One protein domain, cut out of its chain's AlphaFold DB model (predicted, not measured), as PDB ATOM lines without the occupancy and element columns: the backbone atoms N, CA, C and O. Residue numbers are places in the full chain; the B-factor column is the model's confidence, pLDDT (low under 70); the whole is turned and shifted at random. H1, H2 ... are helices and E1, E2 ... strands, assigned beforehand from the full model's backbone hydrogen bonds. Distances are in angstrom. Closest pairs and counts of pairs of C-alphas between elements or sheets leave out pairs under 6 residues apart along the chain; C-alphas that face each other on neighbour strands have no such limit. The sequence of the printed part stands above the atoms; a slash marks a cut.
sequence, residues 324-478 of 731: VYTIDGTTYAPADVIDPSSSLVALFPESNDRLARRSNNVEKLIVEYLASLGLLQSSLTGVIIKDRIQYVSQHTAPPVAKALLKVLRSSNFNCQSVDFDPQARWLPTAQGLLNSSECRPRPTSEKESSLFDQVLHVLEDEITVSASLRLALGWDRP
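Overview. This is residues 324 to 478 of the 731 residues of the protein "Predicted protein" of Laccaria bicolor (strain S238N-H82 / ATCC MYA-4686) (UniProt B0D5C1). With little regular structure, this is a loopy rod, crossed in its middle by the helical hairpin H3 and H4; H1 and H2 lie toward one end, the small antiparallel hairpin E1 and E2, H6 and H5 toward the other. The 155 printed residues, 60 in named elements, mostly helix, run H1 H2 H3 H4 E1 E2 H5 H6. It is only just compact, close to loose: radius of gyration of the C-alphas 17.7 A, spans 59 by 26 by 24 A.

Along the chain. Residues 427 to 429 are E1, 432 to 434 E2, 398 to 410 H4, 382 to 395 H3 (19.9 A), 343 to 347 H1, 361 to 372 H2, 446 to 449 H5, 467 to 472 H6. C-alpha 343 is at (240.530, 252.316, 401.549), C-alpha 472 at (260.193, 260.719, 408.149).

Arrangement. In the hairpin E1 and E2, N 427 and O 434 are within hydrogen-bond range, 3.0 A. C-alphas Pro 428 of E1 and Pro 398 of H4 are closest, 6.0 A. H4 touches H3, closest C-alphas Ala 401 and Val 392, 6.3 A, at a shallow tilt of 20 degrees, opposite ways. H4 touches H1, closest C-alphas Val 400 and Leu 347, 5.2 A. H4 and H6 are near each other; H2 and H5 touch no helix. Every O i to N i+4 pair is within range in H2, H3, H4, H6; H1 has 0 of 1, and 1 of 2 O i to N i+3.

Size, cuts and confidence. The farthest C-alphas, Val 362 and Lys 447, are 59.1 A apart. Links H1 to H2, H4 to E1, E2 to H5 and H5 to H6 are long. The printed part has no cut; no printed residue is under 70 in pLDDT.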
ATOM      1  N   VAL A 324     241.884 247.353 381.540       95.06
ATOM      2  CA  VAL A 324     240.835 247.758 382.478       95.06
ATOM      3  C   VAL A 324     240.377 249.158 382.119       95.06
ATOM      4  O   VAL A 324     241.184 250.083 382.107       95.06
ATOM      5  N   TYR A 325     239.087 249.319 381.835       94.00
ATOM      6  CA  TYR A 325     238.515 250.636 381.582       94.00
ATOM      7  C   TYR A 325     238.383 251.422 382.882       94.00
ATOM      8  O   TYR A 325     237.814 250.921 383.856       94.00
ATOM      9  N   THR A 326     238.846 252.662 382.874       93.88
ATOM     10  CA  THR A 326     238.651 253.637 383.953       93.88
ATOM     11  C   THR A 326     237.456 254.544 383.660       93.88
ATOM     12  O   THR A 326     236.872 254.494 382.571       93.88
ATOM     13  N   ILE A 327     236.996 255.311 384.654       91.00
ATOM     14  CA  ILE A 327     235.779 256.143 384.550       91.00
ATOM     15  C   ILE A 327     235.887 257.161 383.403       91.00
ATOM     16  O   ILE A 327     234.891 257.428 382.733       91.00
ATOM     17  N   ASP A 328     237.089 257.671 383.132       89.31
ATOM     18  CA  ASP A 328     237.392 258.564 382.004       89.31
ATOM     19  C   ASP A 328     237.310 257.890 380.614       89.31
ATOM     20  O   ASP A 328     237.374 258.563 379.587       89.31
ATOM     21  N   GLY A 329     237.134 256.567 380.567       89.56
ATOM     22  CA  GLY A 329     237.020 255.772 379.348       89.56
ATOM     23  C   GLY A 329     238.347 255.285 378.768       89.56
ATOM     24  O   GLY A 329     238.313 254.555 377.775       89.56
ATOM     25  N   THR A 330     239.484 255.630 379.374       93.25
ATOM     26  CA  THR A 330     240.800 255.129 378.959       93.25
ATOM     27  C   THR A 330     241.074 253.738 379.547       93.25
ATOM     28  O   THR A 330     240.313 253.238 380.379       93.25
ATOM     29  N   THR A 331     242.101 253.048 379.040       93.62
ATOM     30  CA  THR A 331     242.474 251.703 379.495       93.62
ATOM     31  C   THR A 331     243.807 251.714 380.231       93.62
ATOM     32  O   THR A 331     244.821 252.170 379.708       93.62
ATOM     33  N   TYR A 332     243.817 251.125 381.424       95.00
ATOM     34  CA  TYR A 332     245.002 250.998 382.269       95.00
ATOM     35  C   TYR A 332     245.286 249.544 382.636       95.00
ATOM     36  O   TYR A 332     244.445 248.647 382.478       95.00
ATOM     37  N   ALA A 333     246.513 249.311 383.096       95.38
ATOM     38  CA  ALA A 333     246.909 248.048 383.691       95.38
ATOM     39  C   ALA A 333     246.201 247.860 385.043       95.38
ATOM     40  O   ALA A 333     246.051 248.836 385.778       95.38
ATOM     41  N   PRO A 334     245.794 246.634 385.423       95.62
ATOM     42  CA  PRO A 334     245.213 246.380 386.740       95.62
ATOM     43  C   PRO A 334     246.051 246.934 387.903       95.62
ATOM     44  O   PRO A 334     245.480 247.492 388.834       95.62
ATOM     45  N   ALA A 335     247.387 246.862 387.824       94.50
ATOM     46  CA  ALA A 335     248.291 247.417 388.840       94.50
ATOM     47  C   ALA A 335     248.168 248.932 389.039       94.50
ATOM     48  O   ALA A 335     248.503 249.444 390.105       94.50
ATOM     49  N   ASP A 336     247.724 249.646 388.009       92.94
ATOM     50  CA  ASP A 336     247.574 251.097 388.008       92.94
ATOM     51  C   ASP A 336     246.169 251.551 388.405       92.94
ATOM     52  O   ASP A 336     245.955 252.748 388.615       92.94
ATOM     53  N   VAL A 337     245.228 250.609 388.521       94.81
ATOM     54  CA  VAL A 337     243.821 250.861 388.829       94.81
ATOM     55  C   VAL A 337     243.533 250.496 390.277       94.81
ATOM     56  O   VAL A 337     243.878 249.419 390.764       94.81
ATOM     57  N   ILE A 338     242.861 251.402 390.975       94.56
ATOM     58  CA  ILE A 338     242.544 251.252 392.390       94.56
ATOM     59  C   ILE A 338     241.383 250.287 392.559       94.56
ATOM     60  O   ILE A 338     240.343 250.413 391.910       94.56
ATOM     61  N   ASP A 339     241.545 249.356 393.495       93.31
ATOM     62  CA  ASP A 339     240.471 248.472 393.917       93.31
ATOM     63  C   ASP A 339     239.334 249.295 394.558       93.31
ATOM     64  O   ASP A 339     239.563 249.938 395.592       93.31
ATOM     65  N   PRO A 340     238.102 249.265 394.004       90.31
ATOM     66  CA  PRO A 340     236.962 250.010 394.540       90.31
ATOM     67  C   PRO A 340     236.548 249.612 395.961       90.31
ATOM     68  O   PRO A 340     235.823 250.358 396.616       90.31
ATOM     69  N   SER A 341     236.954 248.429 396.425       89.75
ATOM     70  CA  SER A 341     236.708 247.960 397.791       89.75
ATOM     71  C   SER A 341     237.785 248.412 398.785       89.75
ATOM     72  O   SER A 341     237.609 248.280 399.997       89.75
ATOM     73  N   SER A 342     238.894 248.977 398.295       92.00
ATOM     74  CA  SER A 342     240.011 249.401 399.135       92.00
ATOM     75  C   SER A 342     239.790 250.768 399.783       92.00
ATOM     76  O   SER A 342     239.097 251.649 399.274       92.00
ATOM     77  N   SER A 343     240.490 250.999 400.897       90.38
ATOM     78  CA  SER A 343     240.530 252.316 401.549       90.38
ATOM     79  C   SER A 343     241.212 253.411 400.710       90.38
ATOM     80  O   SER A 343     241.092 254.590 401.043       90.38
ATOM     81  N   LEU A 344     241.899 253.044 399.617       92.81
ATOM     82  CA  LEU A 344     242.602 253.986 398.746       92.81
ATOM     83  C   LEU A 344     241.647 254.859 397.932       92.81
ATOM     84  O   LEU A 344     242.026 255.970 397.581       92.81
ATOM     85  N   VAL A 345     240.412 254.411 397.676       92.12
ATOM     86  CA  VAL A 345     239.414 255.156 396.883       92.12
ATOM     87  C   VAL A 345     239.206 256.578 397.415       92.12
ATOM     88  O   VAL A 345     239.103 257.526 396.641       92.12
ATOM     89  N   ALA A 346     239.236 256.758 398.740       91.56
ATOM     90  CA  ALA A 346     239.077 258.065 399.381       91.56
ATOM     91  C   ALA A 346     240.198 259.073 399.043       91.56
ATOM     92  O   ALA A 346     240.034 260.268 399.276       91.56
ATOM     93  N   LEU A 347     241.332 258.610 398.504       92.44
ATOM     94  CA  LEU A 347     242.449 259.462 398.079       92.44
ATOM     95  C   LEU A 347     242.267 260.020 396.656       92.44
ATOM     96  O   LEU A 347     243.019 260.903 396.239       92.44
ATOM     97  N   PHE A 348     241.280 259.514 395.914       92.00
ATOM     98  CA  PHE A 348     241.064 259.789 394.492       92.00
ATOM     99  C   PHE A 348     239.617 260.244 394.210       92.00
ATOM    100  O   PHE A 348     238.967 259.674 393.339       92.00
ATOM    101  N   PRO A 349     239.075 261.257 394.921       82.88
ATOM    102  CA  PRO A 349     237.667 261.646 394.782       82.88
ATOM    103  C   PRO A 349     237.308 262.215 393.397       82.88
ATOM    104  O   PRO A 349     236.163 262.089 392.978       82.88
ATOM    105  N   GLU A 350     238.269 262.821 392.694       79.69
ATOM    106  CA  GLU A 350     238.072 263.459 391.376       79.69
ATOM    107  C   GLU A 350     238.876 262.776 390.252       79.69
ATOM    108  O   GLU A 350     238.779 263.147 389.083       79.69
ATOM    109  N   SER A 351     239.680 261.764 390.590       77.19
ATOM    110  CA  SER A 351     240.572 261.083 389.646       77.19
ATOM    111  C   SER A 351     239.833 259.949 388.932       77.19
ATOM    112  O   SER A 351     239.842 258.794 389.363       77.19
ATOM    113  N   ASN A 352     239.185 260.294 387.820       81.12
ATOM    114  CA  ASN A 352     238.468 259.341 386.966       81.12
ATOM    115  C   ASN A 352     239.398 258.395 386.180       81.12
ATOM    116  O   ASN A 352     238.925 257.404 385.630       81.12
ATOM    117  N   ASP A 353     240.696 258.687 386.143       85.94
ATOM    118  CA  ASP A 353     241.759 257.959 385.439       85.94
ATOM    119  C   ASP A 353     242.342 256.785 386.245       85.94
ATOM    120  O   ASP A 353     243.025 255.934 385.694       85.94
ATOM    121  N   ARG A 354     242.091 256.715 387.559       87.94
ATOM    122  CA  ARG A 354     242.608 255.644 388.440       87.94
ATOM    123  C   ARG A 354     241.523 254.731 389.001       87.94
ATOM    124  O   ARG A 354     241.832 253.691 389.581       87.94
ATOM    125  N   LEU A 355     240.257 255.107 388.844       91.44
ATOM    126  CA  LEU A 355     239.108 254.340 389.312       91.44
ATOM    127  C   LEU A 355     238.516 253.521 388.169       91.44
ATOM    128  O   LEU A 355     238.236 254.048 387.092       91.44
ATOM    129  N   ALA A 356     238.289 252.232 388.417       91.88
ATOM    130  CA  ALA A 356     237.707 251.343 387.422       91.88
ATOM    131  C   ALA A 356     236.264 251.744 387.068       91.88
ATOM    132  O   ALA A 356     235.434 252.005 387.947       91.88
ATOM    133  N   ARG A 357     235.932 251.718 385.774       91.75
ATOM    134  CA  ARG A 357     234.565 251.897 385.285       91.75
ATOM    135  C   ARG A 357     233.716 250.690 385.671       91.75
ATOM    136  O   ARG A 357     234.135 249.547 385.526       91.75
ATOM    137  N   ARG A 358     232.500 250.944 386.158       91.19
ATOM    138  CA  ARG A 358     231.535 249.912 386.589       91.19
ATOM    139  C   ARG A 358     230.137 250.180 386.025       91.19
ATOM    140  O   ARG A 358     229.134 249.914 386.689       91.19
ATOM    141  N   SER A 359     230.065 250.749 384.821       90.62
ATOM    142  CA  SER A 359     228.816 251.249 384.232       90.62
ATOM    143  C   SER A 359     227.901 250.120 383.758       90.62
ATOM    144  O   SER A 359     226.682 250.264 383.795       90.62
ATOM    145  N   ASN A 360     228.469 248.980 383.356       92.88
ATOM    146  CA  ASN A 360     227.709 247.798 382.948       92.88
ATOM    147  C   ASN A 360     228.059 246.548 383.788       92.88
ATOM    148  O   ASN A 360     229.033 246.527 384.540       92.88
ATOM    149  N   ASN A 361     227.247 245.489 383.669       93.56
ATOM    150  CA  ASN A 361     227.431 244.256 384.446       93.56
ATOM    151  C   ASN A 361     228.742 243.522 384.117       93.56
ATOM    152  O   ASN A 361     229.324 242.908 385.001       93.56
ATOM    153  N   VAL A 362     229.217 243.587 382.872       93.19
ATOM    154  CA  VAL A 362     230.452 242.906 382.450       93.19
ATOM    155  C   VAL A 362     231.672 243.587 383.066       93.19
ATOM    156  O   VAL A 362     232.552 242.919 383.591       93.19
ATOM    157  N   GLU A 363     231.695 244.916 383.069       93.56
ATOM    158  CA  GLU A 363     232.740 245.722 383.700       93.56
ATOM    159  C   GLU A 363     232.789 245.493 385.209       93.56
ATOM    160  O   GLU A 363     233.867 245.299 385.763       93.56
ATOM    161  N   LYS A 364     231.625 245.429 385.873       94.44
ATOM    162  CA  LYS A 364     231.550 245.063 387.297       94.44
ATOM    163  C   LYS A 364     232.191 243.703 387.562       94.44
ATOM    164  O   LYS A 364     233.019 243.616 388.461       94.44
ATOM    165  N   LEU A 365     231.868 242.695 386.746       95.00
ATOM    166  CA  LEU A 365     232.446 241.354 386.866       95.00
ATOM    167  C   LEU A 365     233.960 241.355 386.644       95.00
ATOM    168  O   LEU A 365     234.674 240.749 387.429       95.00
ATOM    169  N   ILE A 366     234.466 242.058 385.623       95.50
ATOM    170  CA  ILE A 366     235.915 242.172 385.384       95.50
ATOM    171  C   ILE A 366     236.605 242.753 386.619       95.50
ATOM    172  O   ILE A 366     237.575 242.179 387.103       95.50
ATOM    173  N   VAL A 367     236.097 243.861 387.158       95.81
ATOM    174  CA  VAL A 367     236.686 244.519 388.334       95.81
ATOM    175  C   VAL A 367     236.633 243.617 389.568       95.81
ATOM    176  O   VAL A 367     237.623 243.511 390.284       95.81
ATOM    177  N   GLU A 368     235.518 242.919 389.791       95.81
ATOM    178  CA  GLU A 368     235.366 241.948 390.883       95.81
ATOM    179  C   GLU A 368     236.338 240.771 390.743       95.81
ATOM    180  O   GLU A 368     236.962 240.363 391.722       95.81
ATOM    181  N   TYR A 369     236.535 240.266 389.524       96.19
ATOM    182  CA  TYR A 369     237.488 239.196 389.254       96.19
ATOM    183  C   TYR A 369     238.937 239.646 389.464       96.19
ATOM    184  O   TYR A 369     239.716 238.937 390.096       96.19
ATOM    185  N   LEU A 370     239.301 240.845 389.012       96.12
ATOM    186  CA  LEU A 370     240.641 241.396 389.231       96.12
ATOM    187  C   LEU A 370     240.919 241.680 390.713       96.12
ATOM    188  O   LEU A 370     242.035 241.435 391.173       96.12
ATOM    189  N   ALA A 371     239.915 242.147 391.461       94.50
ATOM    190  CA  ALA A 371     240.002 242.311 392.910       94.50
ATOM    191  C   ALA A 371     240.188 240.955 393.613       94.50
ATOM    192  O   ALA A 371     241.094 240.807 394.430       94.50
ATOM    193  N   SER A 372     239.403 239.936 393.238       94.50
ATOM    194  CA  SER A 372     239.523 238.567 393.769       94.50
ATOM    195  C   SER A 372     240.890 237.937 393.495       94.50
ATOM    196  O   SER A 372     241.374 237.147 394.302       94.50
ATOM    197  N   LEU A 373     241.509 238.267 392.360       94.12
ATOM    198  CA  LEU A 373     242.855 237.814 392.006       94.12
ATOM    199  C   LEU A 373     243.965 238.655 392.663       94.12
ATOM    200  O   LEU A 373     245.136 238.312 392.527       94.12
ATOM    201  N   GLY A 374     243.625 239.746 393.360       93.81
ATOM    202  CA  GLY A 374     244.592 240.653 393.983       93.81
ATOM    203  C   GLY A 374     245.442 241.441 392.980       93.81
ATOM    204  O   GLY A 374     246.559 241.840 393.305       93.81
ATOM    205  N   LEU A 375     244.942 241.633 391.753       95.38
ATOM    206  CA  LEU A 375     245.673 242.315 390.677       95.38
ATOM    207  C   LEU A 375     245.496 243.837 390.717       95.38
ATOM    208  O   LEU A 375     246.370 244.555 390.234       95.38
ATOM    209  N   LEU A 376     244.383 244.311 391.286       95.44
ATOM    210  CA  LEU A 376     244.112 245.735 391.480       95.44
ATOM    211  C   LEU A 376     244.947 246.320 392.619       95.44
ATOM    212  O   LEU A 376     245.304 245.640 393.586       95.44
ATOM    213  N   GLN A 377     245.211 247.619 392.535       93.56
ATOM    214  CA  GLN A 377     245.938 248.345 393.561       93.56
ATOM    215  C   GLN A 377     245.066 248.526 394.810       93.56
ATOM    216  O   GLN A 377     244.179 249.378 394.859       93.56
ATOM    217  N   SER A 378     245.334 247.724 395.840       92.38
ATOM    218  CA  SER A 378     244.630 247.761 397.130       92.38
ATOM    219  C   SER A 378     245.518 248.196 398.303       92.38
ATOM    220  O   SER A 378     245.011 248.529 399.377       92.38
ATOM    221  N   SER A 379     246.840 248.241 398.105       92.00
ATOM    222  CA  SER A 379     247.826 248.621 399.119       92.00
ATOM    223  C   SER A 379     248.450 249.991 398.849       92.00
ATOM    224  O   SER A 379     248.586 250.441 397.711       92.00
ATOM    225  N   LEU A 380     248.835 250.688 399.916       91.94
ATOM    226  CA  LEU A 380     249.504 251.977 399.796       91.94
ATOM    227  C   LEU A 380     250.964 251.774 399.359       91.94
ATOM    228  O   LEU A 380     251.671 250.942 399.926       91.94
ATOM    229  N   THR A 381     251.429 252.553 398.383       92.62
ATOM    230  CA  THR A 381     252.824 252.547 397.911       92.62
ATOM    231  C   THR A 381     253.442 253.934 398.050       92.62
ATOM    232  O   THR A 381     252.734 254.942 398.102       92.62
ATOM    233  N   GLY A 382     254.777 254.009 398.066       91.81
ATOM    234  CA  GLY A 382     255.490 255.290 398.106       91.81
ATOM    235  C   GLY A 382     255.142 256.211 396.931       91.81
ATOM    236  O   GLY A 382     255.065 257.423 397.113       91.81
ATOM    237  N   VAL A 383     254.862 255.637 395.753       91.94
ATOM    238  CA  VAL A 383     254.433 256.383 394.559       91.94
ATOM    239  C   VAL A 383     253.078 257.050 394.796       91.94
ATOM    240  O   VAL A 383     252.965 258.254 394.596       91.94
ATOM    241  N   ILE A 384     252.090 256.309 395.315       92.69
ATOM    242  CA  ILE A 384     250.759 256.853 395.640       92.69
ATOM    243  C   ILE A 384     250.864 257.954 396.698       92.69
ATOM    244  O   ILE A 384     250.203 258.980 396.581       92.69
ATOM    245  N   ILE A 385     251.701 257.772 397.725       94.25
ATOM    246  CA  ILE A 385     251.879 258.782 398.778       94.25
ATOM    247  C   ILE A 385     252.419 260.085 398.184       94.25
ATOM    248  O   ILE A 385     251.847 261.143 398.435       94.25
ATOM    249  N   LYS A 386     253.490 260.020 397.383       93.88
ATOM    250  CA  LYS A 386     254.090 261.209 396.760       93.88
ATOM    251  C   LYS A 386     253.117 261.910 395.816       93.88
ATOM    252  O   LYS A 386     252.920 263.116 395.939       93.88
ATOM    253  N   ASP A 387     252.474 261.142 394.942       92.56
ATOM    254  CA  ASP A 387     251.474 261.637 393.997       92.56
ATOM    255  C   ASP A 387     250.320 262.354 394.718       92.56
ATOM    256  O   ASP A 387     249.991 263.499 394.411       92.56
ATOM    257  N   ARG A 388     249.759 261.738 395.768       93.50
ATOM    258  CA  ARG A 388     248.652 262.337 396.524       93.50
ATOM    259  C   ARG A 388     249.083 263.538 397.370       93.50
ATOM    260  O   ARG A 388     248.303 264.475 397.504       93.50
ATOM    261  N   ILE A 389     250.303 263.564 397.905       94.94
ATOM    262  CA  ILE A 389     250.847 264.749 398.596       94.94
ATOM    263  C   ILE A 389     250.981 265.925 397.633       94.94
ATOM    264  O   ILE A 389     250.570 267.039 397.963       94.94
ATOM    265  N   GLN A 390     251.510 265.673 396.436       94.44
ATOM    266  CA  GLN A 390     251.635 266.687 395.398       94.44
ATOM    267  C   GLN A 390     250.259 267.198 394.962       94.44
ATOM    268  O   GLN A 390     250.044 268.411 394.930       94.44
ATOM    269  N   TYR A 391     249.304 266.293 394.723       93.75
ATOM    270  CA  TYR A 391     247.923 266.647 394.402       93.75
ATOM    271  C   TYR A 391     247.308 267.563 395.467       93.75
ATOM    272  O   TYR A 391     246.807 268.641 395.142       93.75
ATOM    273  N   VAL A 392     247.399 267.167 396.742       94.94
ATOM    274  CA  VAL A 392     246.885 267.937 397.883       94.94
ATOM    275  C   VAL A 392     247.537 269.317 397.959       94.94
ATOM    276  O   VAL A 392     246.832 270.302 398.180       94.94
ATOM    277  N   SER A 393     248.856 269.393 397.762       94.12
ATOM    278  CA  SER A 393     249.607 270.649 397.824       94.12
ATOM    279  C   SER A 393     249.276 271.604 396.675       94.12
ATOM    280  O   SER A 393     249.367 272.813 396.865       94.12
ATOM    281  N   GLN A 394     248.916 271.092 395.496       93.25
ATOM    282  CA  GLN A 394     248.572 271.904 394.324       93.25
ATOM    283  C   GLN A 394     247.105 272.355 394.331       93.25
ATOM    284  O   GLN A 394     246.813 273.507 394.026       93.25
ATOM    285  N   HIS A 395     246.184 271.465 394.706       91.44
ATOM    286  CA  HIS A 395     244.737 271.704 394.606       91.44
ATOM    287  C   HIS A 395     244.113 272.191 395.915       91.44
ATOM    288  O   HIS A 395     242.928 272.499 395.958       91.44
ATOM    289  N   THR A 396     244.896 272.270 396.994       90.00
ATOM    290  CA  THR A 396     244.416 272.619 398.335       90.00
ATOM    291  C   THR A 396     243.224 271.748 398.752       90.00
ATOM    292  O   THR A 396     242.119 272.239 398.973       90.00
ATOM    293  N   ALA A 397     243.446 270.432 398.861       91.00
ATOM    294  CA  ALA A 397     242.396 269.439 399.127       91.00
ATOM    295  C   ALA A 397     242.474 268.816 400.548       91.00
ATOM    296  O   ALA A 397     242.903 267.665 400.695       91.00
ATOM    297  N   PRO A 398     242.029 269.514 401.618       91.69
ATOM    298  CA  PRO A 398     242.008 268.985 402.985       91.69
ATOM    299  C   PRO A 398     241.328 267.617 403.169       91.69
ATOM    300  O   PRO A 398     241.860 266.814 403.938       91.69
ATOM    301  N   PRO A 399     240.206 267.288 402.491       92.69
ATOM    302  CA  PRO A 399     239.585 265.971 402.635       92.69
ATOM    303  C   PRO A 399     240.523 264.827 402.222       92.69
ATOM    304  O   PRO A 399     240.621 263.825 402.930       92.69
ATOM    305  N   VAL A 400     241.277 265.009 401.131       93.69
ATOM    306  CA  VAL A 400     242.252 264.026 400.631       93.69
ATOM    307  C   VAL A 400     243.448 263.923 401.578       93.69
ATOM    308  O   VAL A 400     243.895 262.819 401.875       93.69
ATOM    309  N   ALA A 401     243.919 265.045 402.128       94.25
ATOM    310  CA  ALA A 401     244.986 265.059 403.131       94.25
ATOM    311  C   ALA A 401     244.628 264.236 404.382       94.25
ATOM    312  O   ALA A 401     245.413 263.411 404.859       94.25
ATOM    313  N   LYS A 402     243.408 264.433 404.899       93.25
ATOM    314  CA  LYS A 402     242.874 263.685 406.046       93.25
ATOM    315  C   LYS A 402     242.734 262.201 405.724       93.25
ATOM    316  O   LYS A 402     243.149 261.361 406.523       93.25
ATOM    317  N   ALA A 403     242.190 261.877 404.550       93.31
ATOM    318  CA  ALA A 403     242.083 260.501 404.082       93.31
ATOM    319  C   ALA A 403     243.467 259.841 403.965       93.31
ATOM    320  O   ALA A 403     243.638 258.723 404.444       93.31
ATOM    321  N   LEU A 404     244.475 260.545 403.436       94.62
ATOM    322  CA  LEU A 404     245.842 260.037 403.302       94.62
ATOM    323  C   LEU A 404     246.454 259.695 404.658       94.62
ATOM    324  O   LEU A 404     246.976 258.598 404.836       94.62
ATOM    325  N   LEU A 405     246.341 260.590 405.641       93.69
ATOM    326  CA  LEU A 405     246.838 260.337 406.996       93.69
ATOM    327  C   LEU A 405     246.104 259.170 407.671       93.69
ATOM    328  O   LEU A 405     246.735 258.352 408.344       93.69
ATOM    329  N   LYS A 406     244.791 259.046 407.446       92.38
ATOM    330  CA  LYS A 406     243.995 257.913 407.934       92.38
ATOM    331  C   LYS A 406     244.454 256.590 407.312       92.38
ATOM    332  O   LYS A 406     244.652 255.629 408.051       92.38
ATOM    333  N   VAL A 407     244.673 256.556 405.997       92.81
ATOM    334  CA  VAL A 407     245.136 255.367 405.259       92.81
ATOM    335  C   VAL A 407     246.569 254.991 405.643       92.81
ATOM    336  O   VAL A 407     246.849 253.817 405.879       92.81
ATOM    337  N   LEU A 408     247.475 255.967 405.779       93.00
ATOM    338  CA  LEU A 408     248.848 255.756 406.265       93.00
ATOM    339  C   LEU A 408     248.855 255.075 407.636       93.00
ATOM    340  O   LEU A 408     249.649 254.165 407.881       93.00
ATOM    341  N   ARG A 409     247.940 255.489 408.521       89.50
ATOM    342  CA  ARG A 409     247.773 254.875 409.837       89.50
ATOM    343  C   ARG A 409     247.175 253.473 409.741       89.50
ATOM    344  O   ARG A 409     247.741 252.555 410.320       89.50
ATOM    345  N   SER A 410     246.051 253.293 409.046       90.25
ATOM    346  CA  SER A 410     245.349 252.001 409.007       90.25
ATOM    347  C   SER A 410     246.141 250.905 408.295       90.25
ATOM    348  O   SER A 410     245.994 249.737 408.632       90.25
ATOM    349  N   SER A 411     246.996 251.274 407.336       89.75
ATOM    350  CA  SER A 411     247.879 250.344 406.618       89.75
ATOM    351  C   SER A 411     249.187 250.024 407.352       89.75
ATOM    352  O   SER A 411     249.930 249.162 406.893       89.75
ATOM    353  N   ASN A 412     249.493 250.704 408.467       89.06
ATOM    354  CA  ASN A 412     250.792 250.630 409.152       89.06
ATOM    355  C   ASN A 412     251.996 250.840 408.207       89.06
ATOM    356  O   ASN A 412     253.055 250.236 408.387       89.06
ATOM    357  N   PHE A 413     251.850 251.697 407.191       91.75
ATOM    358  CA  PHE A 413     252.875 251.889 406.167       91.75
ATOM    359  C   PHE A 413     254.178 252.483 406.744       91.75
ATOM    360  O   PHE A 413     254.171 253.433 407.544       91.75
ATOM    361  N   ASN A 414     255.330 251.959 406.308       92.06
ATOM    362  CA  ASN A 414     256.631 252.486 406.718       92.06
ATOM    363  C   ASN A 414     257.039 253.713 405.884       92.06
ATOM    364  O   ASN A 414     257.643 253.600 404.815       92.06
ATOM    365  N   CYS A 415     256.772 254.899 406.433       92.75
ATOM    366  CA  CYS A 415     257.071 256.182 405.799       92.75
ATOM    367  C   CYS A 415     258.571 256.503 405.682       92.75
ATOM    368  O   CYS A 415     258.913 257.441 404.979       92.75
ATOM    369  N   GLN A 416     259.474 255.750 406.323       89.44
ATOM    370  CA  GLN A 416     260.920 256.015 406.235       89.44
ATOM    371  C   GLN A 416     261.484 255.816 404.821       89.44
ATOM    372  O   GLN A 416     262.508 256.393 404.479       89.44
ATOM    373  N   SER A 417     260.819 254.991 404.010       86.12
ATOM    374  CA  SER A 417     261.188 254.748 402.610       86.12
ATOM    375  C   SER A 417     260.731 255.859 401.656       86.12
ATOM    376  O   SER A 417     261.080 255.845 400.476       86.12
ATOM    377  N   VAL A 418     259.930 256.810 402.145       91.50
ATOM    378  CA  VAL A 418     259.340 257.877 401.337       91.50
ATOM    379  C   VAL A 418     260.121 259.159 401.561       91.50
ATOM    380  O   VAL A 418     260.218 259.659 402.678       91.50
ATOM    381  N   ASP A 419     260.645 259.701 400.471       91.06
ATOM    382  CA  ASP A 419     261.247 261.029 400.450       91.06
ATOM    383  C   ASP A 419     260.148 262.094 400.316       91.06
ATOM    384  O   ASP A 419     259.465 262.160 399.287       91.06
ATOM    385  N   PHE A 420     259.925 262.854 401.388       91.75
ATOM    386  CA  PHE A 420     258.905 263.898 401.461       91.75
ATOM    387  C   PHE A 420     259.509 265.244 401.066       91.75
ATOM    388  O   PHE A 420     260.476 265.685 401.682       91.75
ATOM    389  N   ASP A 421     258.883 265.935 400.111       91.69
ATOM    390  CA  ASP A 421     259.242 267.318 399.793       91.69
ATOM    391  C   ASP A 421     258.982 268.227 401.017       91.69
ATOM    392  O   ASP A 421     257.827 268.355 401.445       91.69
ATOM    393  N   PRO A 422     260.016 268.881 401.586       89.44
ATOM    394  CA  PRO A 422     259.866 269.771 402.737       89.44
ATOM    395  C   PRO A 422     258.974 270.988 402.472       89.44
ATOM    396  O   PRO A 422     258.491 271.598 403.423       89.44
ATOM    397  N   GLN A 423     258.782 271.371 401.205       92.50
ATOM    398  CA  GLN A 423     257.961 272.518 400.812       92.50
ATOM    399  C   GLN A 423     256.501 272.143 400.545       92.50
ATOM    400  O   GLN A 423     255.646 273.031 400.504       92.50
ATOM    401  N   ALA A 424     256.186 270.852 400.404       94.19
ATOM    402  CA  ALA A 424     254.830 270.408 400.121       94.19
ATOM    403  C   ALA A 424     253.888 270.753 401.283       94.19
ATOM    404  O   ALA A 424     254.076 270.331 402.429       94.19
ATOM    405  N   ARG A 425     252.827 271.501 400.975       95.88
ATOM    406  CA  ARG A 425     251.817 271.934 401.944       95.88
ATOM    407  C   ARG A 425     250.626 270.997 401.892       95.88
ATOM    408  O   ARG A 425     249.666 271.233 401.167       95.88
ATOM    409  N   TRP A 426     250.689 269.921 402.663       96.19
ATOM    410  CA  TRP A 426     249.677 268.862 402.628       96.19
ATOM    411  C   TRP A 426     249.167 268.443 404.002       96.19
ATOM    412  O   TRP A 426     248.269 267.613 404.094       96.19
ATOM    413  N   LEU A 427     249.713 269.003 405.079       96.06
ATOM    414  CA  LEU A 427     249.351 268.619 406.434       96.06
ATOM    415  C   LEU A 427     248.179 269.481 406.924       96.06
ATOM    416  O   LEU A 427     248.321 270.703 406.997       96.06
ATOM    417  N   PRO A 428     247.022 268.876 407.246       95.25
ATOM    418  CA  PRO A 428     245.810 269.607 407.597       95.25
ATOM    419  C   PRO A 428     245.861 270.142 409.029       95.25
ATOM    420  O   PRO A 428     246.110 269.414 409.994       95.25
ATOM    421  N   THR A 429     245.598 271.439 409.149       94.25
ATOM    422  CA  THR A 429     245.511 272.184 410.406       94.25
ATOM    423  C   THR A 429     244.271 273.076 410.392       94.25
ATOM    424  O   THR A 429     243.684 273.323 409.339       94.25
ATOM    425  N   ALA A 430     243.920 273.661 411.541       90.56
ATOM    426  CA  ALA A 430     242.822 274.629 411.633       90.56
ATOM    427  C   ALA A 430     243.000 275.881 410.740       90.56
ATOM    428  O   ALA A 430     242.043 276.619 410.531       90.56
ATOM    429  N   GLN A 431     244.209 276.134 410.221       89.19
ATOM    430  CA  GLN A 431     244.508 277.245 409.306       89.19
ATOM    431  C   GLN A 431     244.669 276.798 407.844       89.19
ATOM    432  O   GLN A 431     245.154 277.559 407.010       89.19
ATOM    433  N   GLY A 432     244.272 275.565 407.523       92.75
ATOM    434  CA  GLY A 432     244.450 274.960 406.207       92.75
ATOM    435  C   GLY A 432     245.686 274.065 406.132       92.75
ATOM    436  O   GLY A 432     246.126 273.495 407.135       92.75
ATOM    437  N   LEU A 433     246.221 273.900 404.921       95.12
ATOM    438  CA  LEU A 433     247.321 272.981 404.634       95.12
ATOM    439  C   LEU A 433     248.687 273.654 404.807       95.12
ATOM    440  O   LEU A 433     248.968 274.718 404.239       95.12
ATOM    441  N   LEU A 434     249.551 273.000 405.577       95.50
ATOM    442  CA  LEU A 434     250.892 273.474 405.917       95.50
ATOM    443  C   LEU A 434     251.950 272.416 405.607       95.50
ATOM    444  O   LEU A 434     251.629 271.249 405.361       95.50
ATOM    445  N   ASN A 435     253.210 272.839 405.591       94.75
ATOM    446  CA  ASN A 435     254.343 271.924 405.469       94.75
ATOM    447  C   ASN A 435     254.795 271.399 406.845       94.75
ATOM    448  O   ASN A 435     254.346 271.860 407.897       94.75
ATOM    449  N   SER A 436     255.705 270.423 406.848       93.38
ATOM    450  CA  SER A 436     256.181 269.765 408.075       93.38
ATOM    451  C   SER A 436     256.992 270.672 409.005       93.38
ATOM    452  O   SER A 436     257.129 270.359 410.189       93.38
ATOM    453  N   SER A 437     257.521 271.791 408.501       92.19
ATOM    454  CA  SER A 437     258.278 272.766 409.295       92.19
ATOM    455  C   SER A 437     257.384 273.780 410.018       92.19
ATOM    456  O   SER A 437     257.787 274.341 411.037       92.19
ATOM    457  N   GLU A 438     256.159 273.982 409.525       93.31
ATOM    458  CA  GLU A 438     255.177 274.942 410.043       93.31
ATOM    459  C   GLU A 438     254.179 274.317 411.026       93.31
ATOM    460  O   GLU A 438     253.500 275.034 411.771       93.31
ATOM    461  N   CYS A 439     254.081 272.987 411.055       93.31
ATOM    462  CA  CYS A 439     253.162 272.278 411.934       93.31
ATOM    463  C   CYS A 439     253.799 271.068 412.628       93.31
ATOM    464  O   CYS A 439     254.849 270.562 412.230       93.31
ATOM    465  N   ARG A 440     253.154 270.608 413.702       91.81
ATOM    466  CA  ARG A 440     253.512 269.384 414.425       91.81
ATOM    467  C   ARG A 440     252.274 268.572 414.818       91.81
ATOM    468  O   ARG A 440     251.164 269.115 414.866       91.81
ATOM    469  N   PRO A 441     252.442 267.273 415.128       91.19
ATOM    470  CA  PRO A 441     251.381 266.464 415.703       91.19
ATOM    471  C   PRO A 441     250.886 267.068 417.012       91.19
ATOM    472  O   PRO A 441     251.624 267.774 417.705       91.19
ATOM    473  N   ARG A 442     249.651 266.726 417.384       87.38
ATOM    474  CA  ARG A 442     249.117 267.096 418.690       87.38
ATOM    475  C   ARG A 442     250.039 266.590 419.810       87.38
ATOM    476  O   ARG A 442     250.354 265.395 419.829       87.38
ATOM    477  N   PRO A 443     250.478 267.482 420.717       84.88
ATOM    478  CA  PRO A 443     251.337 267.107 421.827       84.88
ATOM    479  C   PRO A 443     250.612 266.130 422.750       84.88
ATOM    480  O   PRO A 443     249.405 266.225 422.967       84.88
ATOM    481  N   THR A 444     251.370 265.190 423.301       81.50
ATOM    482  CA  THR A 444     250.842 264.158 424.212       81.50
ATOM    483  C   THR A 444     250.749 264.646 425.656       81.50
ATOM    484  O   THR A 444     250.070 264.039 426.479       81.50
ATOM    485  N   SER A 445     251.426 265.755 425.970       84.50
ATOM    486  CA  SER A 445     251.441 266.370 427.295       84.50
ATOM    487  C   SER A 445     251.444 267.897 427.211       84.50
ATOM    488  O   SER A 445     251.972 268.482 426.265       84.50
ATOM    489  N   GLU A 446     250.938 268.561 428.252       82.62
ATOM    490  CA  GLU A 446     250.980 270.029 428.373       82.62
ATOM    491  C   GLU A 446     252.410 270.594 428.404       82.62
ATOM    492  O   GLU A 446     252.674 271.728 428.000       82.62
ATOM    493  N   LYS A 447     253.374 269.793 428.873       82.56
ATOM    494  CA  LYS A 447     254.790 270.182 428.867       82.56
ATOM    495  C   LYS A 447     255.317 270.310 427.446       82.56
ATOM    496  O   LYS A 447     256.094 271.217 427.181       82.56
ATOM    497  N   GLU A 448     254.897 269.413 426.560       85.62
ATOM    498  CA  GLU A 448     255.280 269.408 425.151       85.62
ATOM    499  C   GLU A 448     254.569 270.532 424.384       85.62
ATOM    500  O   GLU A 448     255.223 271.250 423.628       85.62
ATOM    501  N   SER A 449     253.272 270.758 424.642       87.44
ATOM    502  CA  SER A 449     252.524 271.861 424.015       87.44
ATOM    503  C   SER A 449     253.159 273.218 424.310       87.44
ATOM    504  O   SER A 449     253.363 274.025 423.401       87.44
ATOM    505  N   SER A 450     253.593 273.423 425.556       91.56
ATOM    506  CA  SER A 450     254.232 274.658 426.016       91.56
ATOM    507  C   SER A 450     255.464 275.065 425.198       91.56
ATOM    508  O   SER A 450     255.815 276.244 425.190       91.56
ATOM    509  N   LEU A 451     256.114 274.128 424.498       92.44
ATOM    510  CA  LEU A 451     257.364 274.371 423.777       92.44
ATOM    511  C   LEU A 451     257.186 274.954 422.368       92.44
ATOM    512  O   LEU A 451     258.135 275.533 421.848       92.44
ATOM    513  N   PHE A 452     256.023 274.808 421.730       93.25
ATOM    514  CA  PHE A 452     255.861 275.247 420.333       93.25
ATOM    515  C   PHE A 452     254.463 275.718 419.940       93.25
ATOM    516  O   PHE A 452     254.320 276.308 418.872       93.25
ATOM    517  N   ASP A 453     253.432 275.474 420.749       91.06
ATOM    518  CA  ASP A 453     252.029 275.671 420.356       91.06
ATOM    519  C   ASP A 453     251.604 277.136 420.129       91.06
ATOM    520  O   ASP A 453     250.487 277.391 419.686       91.06
ATOM    521  N   GLN A 454     252.459 278.113 420.452       92.81
ATOM    522  CA  GLN A 454     252.228 279.516 420.113       92.81
ATOM    523  C   GLN A 454     252.879 279.894 418.789       92.81
ATOM    524  O   GLN A 454     252.555 280.964 418.282       92.81
ATOM    525  N   VAL A 455     253.786 279.080 418.242       92.75
ATOM    526  CA  VAL A 455     254.552 279.356 417.016       92.75
ATOM    527  C   VAL A 455     254.164 278.419 415.883       92.75
ATOM    528  O   VAL A 455     253.903 278.908 414.789       92.75
ATOM    529  N   LEU A 456     254.144 277.112 416.138       93.19
ATOM    530  CA  LEU A 456     253.778 276.097 415.156       93.19
ATOM    531  C   LEU A 456     252.298 275.756 415.268       93.19
ATOM    532  O   LEU A 456     251.726 275.729 416.360       93.19
ATOM    533  N   HIS A 457     251.706 275.413 414.132       93.50
ATOM    534  CA  HIS A 457     250.344 274.909 414.087       93.50
ATOM    535  C   HIS A 457     250.287 273.443 414.511       93.50
ATOM    536  O   HIS A 457     251.263 272.697 414.411       93.50
ATOM    537  N   VAL A 458     249.121 273.023 414.984       92.69
ATOM    538  CA  VAL A 458     248.870 271.640 415.383       92.69
ATOM    539  C   VAL A 458     247.954 270.996 414.351       92.69
ATOM    540  O   VAL A 458     247.036 271.650 413.846       92.69
ATOM    541  N   LEU A 459     248.219 269.731 414.027       92.69
ATOM    542  CA  LEU A 459     247.308 268.932 413.207       92.69
ATOM    543  C   LEU A 459     245.910 268.873 413.839       92.69
ATOM    544  O   LEU A 459     245.771 268.922 415.062       92.69
ATOM    545  N   GLU A 460     244.885 268.747 413.004       89.19
ATOM    546  CA  GLU A 460     243.497 268.651 413.468       89.19
ATOM    547  C   GLU A 460     243.242 267.450 414.403       89.19
ATOM    548  O   GLU A 460     243.896 266.410 414.317       89.19
ATOM    549  N   ASP A 461     242.255 267.601 415.288       76.25
ATOM    550  CA  ASP A 461     241.976 266.753 416.455       76.25
ATOM    551  C   ASP A 461     241.808 265.258 416.168       76.25
ATOM    552  O   ASP A 461     242.171 264.420 416.992       76.25
ATOM    553  N   GLU A 462     241.277 264.919 414.999       79.62
ATOM    554  CA  GLU A 462     240.974 263.542 414.595       79.62
ATOM    555  C   GLU A 462     242.209 262.795 414.057       79.62
ATOM    556  O   GLU A 462     242.160 261.598 413.758       79.62
ATOM    557  N   ILE A 463     243.341 263.492 413.927       83.06
ATOM    558  CA  ILE A 463     244.512 263.011 413.205       83.06
ATOM    559  C   ILE A 463     245.564 262.489 414.167       83.06
ATOM    560  O   ILE A 463     246.042 263.141 415.092       83.06
ATOM    561  N   THR A 464     245.986 261.269 413.886       84.19
ATOM    562  CA  THR A 464     246.900 260.485 414.709       84.19
ATOM    563  C   THR A 464     248.053 260.030 413.835       84.19
ATOM    564  O   THR A 464     247.863 259.358 412.825       84.19
ATOM    565  N   VAL A 465     249.262 260.425 414.218       89.94
ATOM    566  CA  VAL A 465     250.469 260.257 413.401       89.94
ATOM    567  C   VAL A 465     251.252 259.040 413.882       89.94
ATOM    568  O   VAL A 465     251.596 258.966 415.066       89.94
ATOM    569  N   SER A 466     251.553 258.110 412.971       90.94
ATOM    570  CA  SER A 466     252.386 256.934 413.245       90.94
ATOM    571  C   SER A 466     253.837 257.318 413.572       90.94
ATOM    572  O   SER A 466     254.322 258.382 413.183       90.94
ATOM    573  N   ALA A 467     254.561 256.440 414.272       91.19
ATOM    574  CA  ALA A 467     255.970 256.674 414.599       91.19
ATOM    575  C   ALA A 467     256.856 256.785 413.341       91.19
ATOM    576  O   ALA A 467     257.726 257.650 413.285       91.19
ATOM    577  N   SER A 468     256.593 255.965 412.314       93.75
ATOM    578  CA  SER A 468     257.320 256.004 411.037       93.75
ATOM    579  C   SER A 468     257.165 257.353 410.330       93.75
ATOM    580  O   SER A 468     258.149 257.891 409.829       93.75
ATOM    581  N   LEU A 469     255.960 257.933 410.336       93.75
ATOM    582  CA  LEU A 469     255.701 259.244 409.740       93.75
ATOM    583  C   LEU A 469     256.345 260.381 410.545       93.75
ATOM    584  O   LEU A 469     256.897 261.303 409.955       93.75
ATOM    585  N   ARG A 470     256.339 260.303 411.886       92.62
ATOM    586  CA  ARG A 470     257.041 261.286 412.733       92.62
ATOM    587  C   ARG A 470     258.534 261.336 412.425       92.62
ATOM    588  O   ARG A 470     259.071 262.431 412.311       92.62
ATOM    589  N   LEU A 471     259.163 260.169 412.275       92.62
ATOM    590  CA  LEU A 471     260.577 260.054 411.910       92.62
ATOM    591  C   LEU A 471     260.842 260.627 410.513       92.62
ATOM    592  O   LEU A 471     261.762 261.420 410.340       92.62
ATOM    593  N   ALA A 472     260.014 260.267 409.528       92.62
ATOM    594  CA  ALA A 472     260.193 260.719 408.149       92.62
ATOM    595  C   ALA A 472     260.040 262.244 407.992       92.62
ATOM    596  O   ALA A 472     260.771 262.861 407.223       92.62
ATOM    597  N   LEU A 473     259.140 262.868 408.760       93.12
ATOM    598  CA  LEU A 473     258.946 264.324 408.772       93.12
ATOM    599  C   LEU A 473     259.883 265.063 409.748       93.12
ATOM    600  O   LEU A 473     259.823 266.287 409.843       93.12
ATOM    601  N   GLY A 474     260.739 264.349 410.490       90.94
ATOM    602  CA  GLY A 474     261.673 264.933 411.460       90.94
ATOM    603  C   GLY A 474     261.013 265.506 412.721       90.94
ATOM    604  O   GLY A 474     261.595 266.350 413.406       90.94
ATOM    605  N   TRP A 475     259.791 265.079 413.038       91.38
ATOM    606  CA  TRP A 475     259.044 265.517 414.222       91.38
ATOM    607  C   TRP A 475     259.474 264.829 415.516       91.38
ATOM    608  O   TRP A 475     259.190 265.339 416.599       91.38
ATOM    609  N   ASP A 476     260.169 263.703 415.407       89.50
ATOM    610  CA  ASP A 476     260.868 263.038 416.507       89.50
ATOM    611  C   ASP A 476     262.044 263.872 417.042       89.50
ATOM    612  O   ASP A 476     262.409 263.763 418.213       89.50
ATOM    613  N   ARG A 477     262.617 264.740 416.199       88.75
ATOM    614  CA  ARG A 477     263.746 265.585 416.579       88.75
ATOM    615  C   ARG A 477     263.316 266.656 417.587       88.75
ATOM    616  O   ARG A 477     262.197 267.192 417.487       88.75
ATOM    617  N   PRO A 478     264.216 267.046 418.513       88.62
ATOM    618  CA  PRO A 478     263.988 268.183 419.396       88.62
ATOM    619  C   PRO A 478     263.572 269.425 418.601       88.62
ATOM    620  O   PRO A 478     264.084 269.681 417.512       88.62
TER     621      PRO A 478